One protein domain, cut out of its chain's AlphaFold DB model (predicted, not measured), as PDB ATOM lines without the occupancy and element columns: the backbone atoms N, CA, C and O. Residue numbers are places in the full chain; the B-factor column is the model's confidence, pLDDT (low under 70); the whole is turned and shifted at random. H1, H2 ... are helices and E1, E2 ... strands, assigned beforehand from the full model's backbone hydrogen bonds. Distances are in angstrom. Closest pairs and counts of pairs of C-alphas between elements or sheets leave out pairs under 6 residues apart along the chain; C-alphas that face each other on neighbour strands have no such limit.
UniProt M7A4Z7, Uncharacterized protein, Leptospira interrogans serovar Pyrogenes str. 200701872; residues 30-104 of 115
ATOM      1  N   VAL A  30     167.491 152.829 172.848       95.69
ATOM      2  CA  VAL A  30     168.044 152.265 174.085       95.69
ATOM      3  C   VAL A  30     168.436 153.391 175.030       95.69
ATOM      4  O   VAL A  30     168.880 154.450 174.584       95.69
ATOM      5  N   ALA A  31     168.256 153.162 176.329       97.12
ATOM      6  CA  ALA A  31     168.598 154.143 177.348       97.12
ATOM      7  C   ALA A  31     170.114 154.195 177.562       97.12
ATOM      8  O   ALA A  31     170.746 153.160 177.801       97.12
ATOM      9  N   PHE A  32     170.696 155.388 177.495       97.50
ATOM     10  CA  PHE A  32     172.100 155.612 177.823       97.50
ATOM     11  C   PHE A  32     172.287 155.821 179.333       97.50
ATOM     12  O   PHE A  32     171.543 156.564 179.970       97.50
ATOM     13  N   ASP A  33     173.305 155.191 179.918       97.50
ATOM     14  CA  ASP A  33     173.656 155.374 181.328       97.50
ATOM     15  C   ASP A  33     174.595 156.576 181.503       97.50
ATOM     16  O   ASP A  33     175.822 156.453 181.581       97.50
ATOM     17  N   SER A  34     173.997 157.770 181.531       97.25
ATOM     18  CA  SER A  34     174.719 159.033 181.700       97.25
ATOM     19  C   SER A  34     175.424 159.141 183.047       97.25
ATOM     20  O   SER A  34     176.461 159.797 183.133       97.25
ATOM     21  N   ASP A  35     174.886 158.493 184.082       96.94
ATOM     22  CA  ASP A  35     175.420 158.561 185.440       96.94
ATOM     23  C   ASP A  35     176.700 157.731 185.533       96.94
ATOM     24  O   ASP A  35     177.756 158.254 185.902       96.94
ATOM     25  N   ARG A  36     176.646 156.464 185.095       96.38
ATOM     26  CA  ARG A  36     177.824 155.584 185.040       96.38
ATOM     27  C   ARG A  36     178.885 156.139 184.101       96.38
ATOM     28  O   ARG A  36     180.076 156.064 184.406       96.38
ATOM     29  N   ARG A  37     178.468 156.720 182.972       96.62
ATOM     30  CA  ARG A  37     179.396 157.357 182.038       96.62
ATOM     31  C   ARG A  37     179.947 158.685 182.554       96.62
ATOM     32  O   ARG A  37     180.979 159.122 182.048       96.62
ATOM     33  N   GLN A  38     179.306 159.335 183.520       96.94
ATOM     34  CA  GLN A  38     179.622 160.711 183.914       96.94
ATOM     35  C   GLN A  38     179.506 161.689 182.729       96.94
ATOM     36  O   GLN A  38     180.375 162.537 182.496       96.94
ATOM     37  N   THR A  39     178.446 161.530 181.936       97.81
ATOM     38  CA  THR A  39     178.101 162.442 180.841       97.81
ATOM     39  C   THR A  39     177.843 163.838 181.398       97.81
ATOM     40  O   THR A  39     177.167 164.003 182.413       97.81
ATOM     41  N   ARG A  40     178.387 164.861 180.736       98.00
ATOM     42  CA  ARG A  40     178.214 166.260 181.134       98.00
ATOM     43  C   ARG A  40     177.156 166.916 180.271       98.00
ATOM     44  O   ARG A  40     177.191 166.802 179.048       98.00
ATOM     45  N   PHE A  41     176.266 167.641 180.929       98.00
ATOM     46  CA  PHE A  41     175.189 168.392 180.311       98.00
ATOM     47  C   PHE A  41     175.425 169.877 180.572       98.00
ATOM     48  O   PHE A  41     175.480 170.314 181.721       98.00
ATOM     49  N   GLU A  42     175.600 170.658 179.512       98.00
ATOM     50  CA  GLU A  42     176.045 172.046 179.607       98.00
ATOM     51  C   GLU A  42     175.038 173.002 178.966       98.00
ATOM     52  O   GLU A  42     174.407 172.699 177.950       98.00
ATOM     53  N   LYS A  43     174.909 174.187 179.575       96.69
ATOM     54  CA  LYS A  43     174.056 175.298 179.120       96.69
ATOM     55  C   LYS A  43     172.620 174.855 178.815       96.69
ATOM     56  O   LYS A  43     172.168 174.863 177.669       96.69
ATOM     57  N   GLN A  44     171.896 174.475 179.865       97.06
ATOM     58  CA  GLN A  44     170.479 174.153 179.751       97.06
ATOM     59  C   GLN A  44     169.676 175.374 179.286       97.06
ATOM     60  O   GLN A  44     169.745 176.453 179.880       97.06
ATOM     61  N   CYS A  45     168.868 175.191 178.249       93.19
ATOM     62  CA  CYS A  45     167.906 176.180 177.809       93.19
ATOM     63  C   CYS A  45     166.717 176.211 178.771       93.19
ATOM     64  O   CYS A  45     166.002 175.223 178.927       93.19
ATOM     65  N   LYS A  46     166.448 177.375 179.366       96.31
ATOM     66  CA  LYS A  46     165.314 177.564 180.284       96.31
ATOM     67  C   LYS A  46     163.941 177.512 179.597       96.31
ATOM     68  O   LYS A  46     162.938 177.416 180.287       96.31
ATOM     69  N   ILE A  47     163.896 177.598 178.263       96.06
ATOM     70  CA  ILE A  47     162.648 177.613 177.480       96.06
ATOM     71  C   ILE A  47     162.243 176.195 177.077       96.06
ATOM     72  O   ILE A  47     161.105 175.797 177.289       96.06
ATOM     73  N   CYS A  48     163.167 175.431 176.487       91.62
ATOM     74  CA  CYS A  48     162.869 174.099 175.956       91.62
ATOM     75  C   CYS A  48     163.416 172.946 176.808       91.62
ATOM     76  O   CYS A  48     163.151 171.791 176.496       91.62
ATOM     77  N   GLY A  49     164.200 173.227 177.855       92.00
ATOM     78  CA  GLY A  49     164.767 172.218 178.755       92.00
ATOM     79  C   GLY A  49     165.964 171.441 178.196       92.00
ATOM     80  O   GLY A  49     166.637 170.753 178.963       92.00
ATOM     81  N   PHE A  50     166.268 171.572 176.899       91.62
ATOM     82  CA  PHE A  50     167.406 170.913 176.254       91.62
ATOM     83  C   PHE A  50     168.747 171.561 176.605       91.62
ATOM     84  O   PHE A  50     168.826 172.752 176.901       91.62
ATOM     85  N   TYR A  51     169.816 170.775 176.500       96.38
ATOM     86  CA  TYR A  51     171.190 171.235 176.677       96.38
ATOM     87  C   TYR A  51     171.820 171.616 175.337       96.38
ATOM     88  O   TYR A  51     171.606 170.957 174.314       96.38
ATOM     89  N   GLU A  52     172.611 172.688 175.338       96.56
ATOM     90  CA  GLU A  52     173.389 173.083 174.164       96.56
ATOM     91  C   GLU A  52     174.418 172.005 173.818       96.56
ATOM     92  O   GLU A  52     174.513 171.617 172.652       96.56
ATOM     93  N   SER A  53     175.098 171.487 174.843       97.69
ATOM     94  CA  SER A  53     176.196 170.531 174.740       97.69
ATOM     95  C   SER A  53     175.975 169.341 175.680       97.69
ATOM     96  O   SER A  53     175.626 169.511 176.852       97.69
ATOM     97  N   VAL A  54     176.159 168.132 175.144       98.00
ATOM     98  CA  VAL A  54     176.124 166.864 175.885       98.00
ATOM     99  C   VAL A  54     177.390 166.085 175.538       98.00
ATOM    100  O   VAL A  54     177.546 165.601 174.414       98.00
ATOM    101  N   THR A  55     178.324 165.985 176.487       97.25
ATOM    102  CA  THR A  55     179.662 165.413 176.260       97.25
ATOM    103  C   THR A  55     179.912 164.170 177.103       97.25
ATOM    104  O   THR A  55     179.341 163.985 178.174       97.25
ATOM    105  N   GLY A  56     180.787 163.291 176.610       95.81
ATOM    106  CA  GLY A  56     181.053 161.990 177.226       95.81
ATOM    107  C   GLY A  56     180.217 160.867 176.616       95.81
ATOM    108  O   GLY A  56     179.543 160.149 177.338       95.81
ATOM    109  N   ALA A  57     180.269 160.726 175.290       94.50
ATOM    110  CA  ALA A  57     179.573 159.680 174.532       94.50
ATOM    111  C   ALA A  57     180.267 158.304 174.602       94.50
ATOM    112  O   ALA A  57     179.608 157.269 174.630       94.50
ATOM    113  N   THR A  58     181.606 158.292 174.646       92.56
ATOM    114  CA  THR A  58     182.434 157.078 174.507       92.56
ATOM    115  C   THR A  58     183.364 156.916 175.712       92.56
ATOM    116  O   THR A  58     183.997 157.906 176.080       92.56
ATOM    117  N   PRO A  59     183.491 155.730 176.338       94.69
ATOM    118  CA  PRO A  59     182.815 154.478 175.984       94.69
ATOM    119  C   PRO A  59     181.303 154.541 176.237       94.69
ATOM    120  O   PRO A  59     180.848 155.317 177.071       94.69
ATOM    121  N   VAL A  60     180.532 153.751 175.487       96.44
ATOM    122  CA  VAL A  60     179.068 153.706 175.613       96.44
ATOM    123  C   VAL A  60     178.697 152.819 176.798       96.44
ATOM    124  O   VAL A  60     179.203 151.697 176.898       96.44
ATOM    125  N   PHE A  61     177.800 153.308 177.655       96.25
ATOM    126  CA  PHE A  61     177.153 152.532 178.712       96.25
ATOM    127  C   PHE A  61     175.641 152.577 178.507       96.25
ATOM    128  O   PHE A  61     175.078 153.656 178.326       96.25
ATOM    129  N   LEU A  62     174.988 151.421 178.515       96.50
ATOM    130  CA  LEU A  62     173.535 151.315 178.413       96.50
ATOM    131  C   LEU A  62     172.915 151.017 179.772       96.50
ATOM    132  O   LEU A  62     173.491 150.303 180.586       96.50
ATOM    133  N   LYS A  63     171.710 151.542 179.988       95.19
ATOM    134  CA  LYS A  63     170.936 151.353 181.214       95.19
ATOM    135  C   LYS A  63     169.836 150.321 180.990       95.19
ATOM    136  O   LYS A  63     169.124 150.373 179.992       95.19
ATOM    137  N   GLY A  64     169.663 149.405 181.945       91.31
ATOM    138  CA  GLY A  64     168.549 148.447 181.938       91.31
ATOM    139  C   GLY A  64     168.666 147.326 180.900       91.31
ATOM    140  O   GLY A  64     167.660 146.719 180.543       91.31
ATOM    141  N   ILE A  65     169.877 147.044 180.417       89.62
ATOM    142  CA  ILE A  65     170.144 145.964 179.465       89.62
ATOM    143  C   ILE A  65     170.645 144.739 180.236       89.62
ATOM    144  O   ILE A  65     171.803 144.674 180.630       89.62
ATOM    145  N   SER A  66     169.765 143.765 180.471       81.75
ATOM    146  CA  SER A  66     170.107 142.513 181.171       81.75
ATOM    147  C   SER A  66     170.624 141.410 180.244       81.75
ATOM    148  O   SER A  66     171.212 140.433 180.700       81.75
ATOM    149  N   SER A  67     170.384 141.539 178.940       86.56
ATOM    150  CA  SER A  67     170.798 140.594 177.903       86.56
ATOM    151  C   SER A  67     171.303 141.348 176.679       86.56
ATOM    152  O   SER A  67     171.007 142.525 176.498       86.56
ATOM    153  N   ARG A  68     172.060 140.671 175.810       89.44
ATOM    154  CA  ARG A  68     172.520 141.271 174.549       89.44
ATOM    155  C   ARG A  68     171.329 141.799 173.747       89.44
ATOM    156  O   ARG A  68     170.277 141.169 173.728       89.44
ATOM    157  N   LEU A  69     171.532 142.928 173.069       92.62
ATOM    158  CA  LEU A  69     170.540 143.470 172.148       92.62
ATOM    159  C   LEU A  69     170.258 142.466 171.030       92.62
ATOM    160  O   LEU A  69     171.188 141.896 170.448       92.62
ATOM    161  N   ASP A  70     168.981 142.304 170.706       92.25
ATOM    162  CA  ASP A  70     168.558 141.508 169.561       92.25
ATOM    163  C   ASP A  70     169.119 142.088 168.261       92.25
ATOM    164  O   ASP A  70     169.518 143.258 168.189       92.25
ATOM    165  N   ARG A  71     169.086 141.282 167.197       92.88
ATOM    166  CA  ARG A  71     169.306 141.744 165.822       92.88
ATOM    167  C   ARG A  71     168.499 143.017 165.547       92.88
ATOM    168  O   ARG A  71     167.300 143.064 165.811       92.88
ATOM    169  N   GLY A  72     169.160 144.043 165.025       92.88
ATOM    170  CA  GLY A  72     168.557 145.344 164.766       92.88
ATOM    171  C   GLY A  72     169.552 146.496 164.854       92.88
ATOM    172  O   GLY A  72     170.691 146.338 165.306       92.88
ATOM    173  N   PHE A  73     169.072 147.665 164.435       94.38
ATOM    174  CA  PHE A  73     169.711 148.957 164.656       94.38
ATOM    175  C   PHE A  73     168.982 149.681 165.779       94.38
ATOM    176  O   PHE A  73     167.754 149.664 165.831       94.38
ATOM    177  N   TYR A  74     169.728 150.374 166.625       95.00
ATOM    178  CA  TYR A  74     169.232 151.127 167.767       95.00
ATOM    179  C   TYR A  74     169.913 152.485 167.807       95.00
ATOM    180  O   TYR A  74     171.020 152.652 167.295       95.00
ATOM    181  N   ARG A  75     169.281 153.444 168.468       95.62
ATOM    182  CA  ARG A  75     169.893 154.726 168.812       95.62
ATOM    183  C   ARG A  75     169.835 154.964 170.314       95.62
ATOM    184  O   ARG A  75     168.928 154.463 170.977       95.62
ATOM    185  N   THR A  76     170.773 155.731 170.852       96.88
ATOM    186  CA  THR A  76     170.642 156.242 172.221       96.88
ATOM    187  C   THR A  76     169.492 157.241 172.312       96.88
ATOM    188  O   THR A  76     169.215 157.978 171.363       96.88
ATOM    189  N   ASP A  77     168.831 157.272 173.464       95.69
ATOM    190  CA  ASP A  77     167.844 158.293 173.823       95.69
ATOM    191  C   ASP A  77     168.470 159.691 173.976       95.69
ATOM    192  O   ASP A  77     167.837 160.699 173.660       95.69
ATOM    193  N   LEU A  78     169.737 159.752 174.391       96.25
ATOM    194  CA  LEU A  78     170.541 160.972 174.408       96.25
ATOM    195  C   LEU A  78     171.198 161.257 173.053       96.25
ATOM    196  O   LEU A  78     171.654 160.350 172.354       96.25
ATOM    197  N   GLN A  79     171.304 162.545 172.724       96.31
ATOM    198  CA  GLN A  79     172.087 163.047 171.594       96.31
ATOM    199  C   GLN A  79     173.332 163.763 172.115       96.31
ATOM    200  O   GLN A  79     173.225 164.632 172.981       96.31
ATOM    201  N   PHE A  80     174.495 163.415 171.573       97.62
ATOM    202  CA  PHE A  80     175.802 163.899 172.007       97.62
ATOM    203  C   PHE A  80     176.399 164.868 170.996       97.62
ATOM    204  O   PHE A  80     176.124 164.762 169.803       97.62
ATOM    205  N   GLY A  81     177.239 165.782 171.475       97.19
ATOM    206  CA  GLY A  81     177.804 166.886 170.698       97.19
ATOM    207  C   GLY A  81     177.276 168.237 171.175       97.19
ATOM    208  O   GLY A  81     176.665 168.330 172.243       97.19
ATOM    209  N   SER A  82     177.486 169.273 170.363       96.19
ATOM    210  CA  SER A  82     177.137 170.660 170.693       96.19
ATOM    211  C   SER A  82     176.337 171.321 169.574       96.19
ATOM    212  O   SER A  82     176.448 170.951 168.404       96.19
ATOM    213  N   GLY A  83     175.499 172.298 169.924       93.12
ATOM    214  CA  GLY A  83     174.694 173.043 168.953       93.12
ATOM    215  C   GLY A  83     173.849 172.137 168.047       93.12
ATOM    216  O   GLY A  83     173.130 171.259 168.538       93.12
ATOM    217  N   ASN A  84     173.944 172.353 166.732       90.69
ATOM    218  CA  ASN A  84     173.202 171.608 165.704       90.69
ATOM    219  C   ASN A  84     173.891 170.307 165.261       90.69
ATOM    220  O   ASN A  84     173.357 169.596 164.417       90.69
ATOM    221  N   GLU A  85     175.056 169.988 165.823       93.50
ATOM    222  CA  GLU A  85     175.821 168.778 165.490       93.50
ATOM    223  C   GLU A  85     175.535 167.630 166.464       93.50
ATOM    224  O   GLU A  85     176.198 166.592 166.444       93.50
ATOM    225  N   LYS A  86     174.531 167.803 167.333       95.12
ATOM    226  CA  LYS A  86     174.095 166.748 168.236       95.12
ATOM    227  C   LYS A  86     173.496 165.585 167.456       95.12
ATOM    228  O   LYS A  86     172.626 165.768 166.610       95.12
ATOM    229  N   SER A  87     173.945 164.379 167.776       94.62
ATOM    230  CA  SER A  87     173.420 163.151 167.188       94.62
ATOM    231  C   SER A  87     173.399 162.019 168.213       94.62
ATOM    232  O   SER A  87     174.217 162.000 169.138       94.62
ATOM    233  N   PRO A  88     172.440 161.086 168.115       96.06
ATOM    234  CA  PRO A  88     172.464 159.900 168.952       96.06
ATOM    235  C   PRO A  88     173.576 158.951 168.492       96.06
ATOM    236  O   PRO A  88     173.984 158.957 167.330       96.06
ATOM    237  N   ILE A  89     174.022 158.080 169.389       96.00
ATOM    238  CA  ILE A  89     174.950 157.010 169.035       96.00
ATOM    239  C   ILE A  89     174.152 155.882 168.387       96.00
ATOM    240  O   ILE A  89     173.172 155.401 168.958       96.00
ATOM    241  N   LEU A  90     174.584 155.451 167.203       95.38
ATOM    242  CA  LEU A  90     174.041 154.277 166.532       95.38
ATOM    243  C   LEU A  90     174.644 153.004 167.139       95.38
ATOM    244  O   LEU A  90     175.861 152.862 167.237       95.38
ATOM    245  N   ILE A  91     173.782 152.064 167.506       95.56
ATOM    246  CA  ILE A  91     174.145 150.782 168.108       95.56
ATOM    247  C   ILE A  91     173.528 149.668 167.267       95.56
ATOM    248  O   ILE A  91     172.435 149.814 166.722       95.56
ATOM    249  N   VAL A  92     174.218 148.537 167.154       95.00
ATOM    250  CA  VAL A  92     173.696 147.347 166.480       95.00
ATOM    251  C   VAL A  92     173.750 146.140 167.399       95.00
ATOM    252  O   VAL A  92     174.672 146.003 168.205       95.00
ATOM    253  N   GLY A  93     172.781 145.240 167.248       94.56
ATOM    254  CA  GLY A  93     172.861 143.920 167.865       94.56
ATOM    255  C   GLY A  93     174.059 143.121 167.321       94.56
ATOM    256  O   GLY A  93     174.449 143.320 166.164       94.56
ATOM    257  N   PRO A  94     174.630 142.176 168.092       94.81
ATOM    258  CA  PRO A  94     175.768 141.367 167.645       94.81
ATOM    259  C   PRO A  94     175.523 140.637 166.314       94.81
ATOM    260  O   PRO A  94     176.385 140.649 165.441       94.81
ATOM    261  N   GLN A  95     174.315 140.099 166.108       94.56
ATOM    262  CA  GLN A  95     173.931 139.443 164.850       94.56
ATOM    263  C   GLN A  95     173.940 140.422 163.660       94.56
ATOM    264  O   GLN A  95     174.414 140.095 162.576       94.56
ATOM    265  N   THR A  96     173.479 141.663 163.855       93.94
ATOM    266  CA  THR A  96     173.522 142.702 162.812       93.94
ATOM    267  C   THR A  96     174.953 143.118 162.486       93.94
ATOM    268  O   THR A  96     175.273 143.318 161.315       93.94
ATOM    269  N   LYS A  97     175.844 143.189 163.484       95.12
ATOM    270  CA  LYS A  97     177.282 143.400 163.251       95.12
ATOM    271  C   LYS A  97     177.862 142.301 162.353       95.12
ATOM    272  O   LYS A  97     178.535 142.616 161.373       95.12
ATOM    273  N   GLU A  98     177.592 141.032 162.658       95.25
ATOM    274  CA  GLU A  98     178.062 139.888 161.859       95.25
ATOM    275  C   GLU A  98     177.544 139.945 160.416       95.25
ATOM    276  O   GLU A  98     178.312 139.763 159.468       95.25
ATOM    277  N   GLU A  99     176.268 140.286 160.227       94.19
ATOM    278  CA  GLU A  99     175.684 140.469 158.898       94.19
ATOM    279  C   GLU A  99     176.381 141.580 158.109       94.19
ATOM    280  O   GLU A  99     176.782 141.348 156.967       94.19
ATOM    281  N   LEU A 100     176.580 142.757 158.710       92.94
ATOM    282  CA  LEU A 100     177.249 143.889 158.059       92.94
ATOM    283  C   LEU A 100     178.686 143.540 157.645       92.94
ATOM    284  O   LEU A 100     179.104 143.861 156.530       92.94
ATOM    285  N   ILE A 101     179.416 142.816 158.499       94.19
ATOM    286  CA  ILE A 101     180.768 142.332 158.193       94.19
ATOM    287  C   ILE A 101     180.729 141.313 157.045       94.19
ATOM    288  O   ILE A 101     181.489 141.446 156.085       94.19
ATOM    289  N   SER A 102     179.819 140.334 157.084       95.31
ATOM    290  CA  SER A 102     179.703 139.304 156.035       95.31
ATOM    291  C   SER A 102     179.363 139.885 154.657       95.31
ATOM    292  O   SER A 102     179.778 139.354 153.625       95.31
ATOM    293  N   LYS A 103     178.639 141.012 154.633       93.88
ATOM    294  CA  LYS A 103     178.284 141.758 153.420       93.88
ATOM    295  C   LYS A 103     179.402 142.673 152.917       93.88
ATOM    296  O   LYS A 103     179.232 143.278 151.863       93.88
ATOM    297  N   LYS A 104     180.542 142.727 153.615       93.69
ATOM    298  CA  LYS A 104     181.736 143.497 153.235       93.69
ATOM    299  C   LYS A 104     181.450 144.993 153.053       93.69
ATOM    300  O   LYS A 104     182.005 145.624 152.155       93.69
TER     301      LYS A 104
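Overview. This is residues 30 to 104 of the 115 residues of an uncharacterized protein of Leptospira interrogans serovar Pyrogenes str. 200701872 (UniProt M7A4Z7). A narrow, strongly twisted ribbon of four antiparallel strands is drawn out lengthwise, with the E1 and E2 hairpin toward one end and the long E3 and E4 hairpin running toward the other, where H2 follows at the tip. E3 bends midway and joins the two hairpins, while the unnamed stretch of residues 56 to 72 runs back along the body from E2 to E3, and the very short H1 lies just before E1. The printed part has 75 residues with two named helices and four named strands, in the order H1 E1 E2 E3 E4 H2; the sheet order is E1 E2 E3 E4, all antiparallel, and the class is mixed, helices and strands. The whole is loose, with a radius of gyration of the C-alphas of 14.5 A, and elongated, spanning 46 by 27 by 19 A.

Along the chain. E3, the longest strand, holds residues 73 to 82 and measures 23.7 A from C-alpha 73 at (169.711, 148.957, 164.656) to C-alpha 82. E4, residues 87 to 92, is 15.8 A long. E2 holds residues 51 to 55 and E1 residues 40 to 44. H1, residues 34 to 37, begins with C-alpha 34 at (174.719, 159.033, 181.700). H2, residues 94 to 102, is 12.4 A long and ends with C-alpha 102 at (179.703, 139.304, 156.035).

Arrangement. The four strands form a meander, each strand the antiparallel neighbour of the one before, with E1 and E4 as edge strands. E3 bends by 72 degrees at residue 77, and its pairing is staggered: residues 73 to 80 pair with E4 and residues 81 to 82 with E2. In the hairpin of E3 and E4, N 74 and O 91 are 2.8 A apart, within hydrogen-bond range. In the hairpin of E2 and E3, N 54 and O 81 are within range at 3.0 A. In the hairpin of E1 and E2, N 40 and O 55 are within range at 2.9 A. E1 and E4 are apart. H1 only grazes the sheet, with residues 34 to 37. H2 is only just on the sheet, with 5 pairs of C-alphas within 10 A, and only grazes it with residues 96 to 100; the closest C-alphas of E3 and H2, those of Phe 73 and Thr 96, are 7.6 A apart. Every O i to N i+4 pair in H2 is within hydrogen-bond range; H1 is too short for such a pair, and its 1 pair of O i and N i+3 is not within range.

Size, cuts and confidence. The two C-alphas farthest apart are those of Lys 46 and Ser 102, at 47.5 A. The printed part has no cut. The link from E2 to E3, 17 residues, is long. The mean pLDDT of the printed part is 94.9, and no printed residue is under 70.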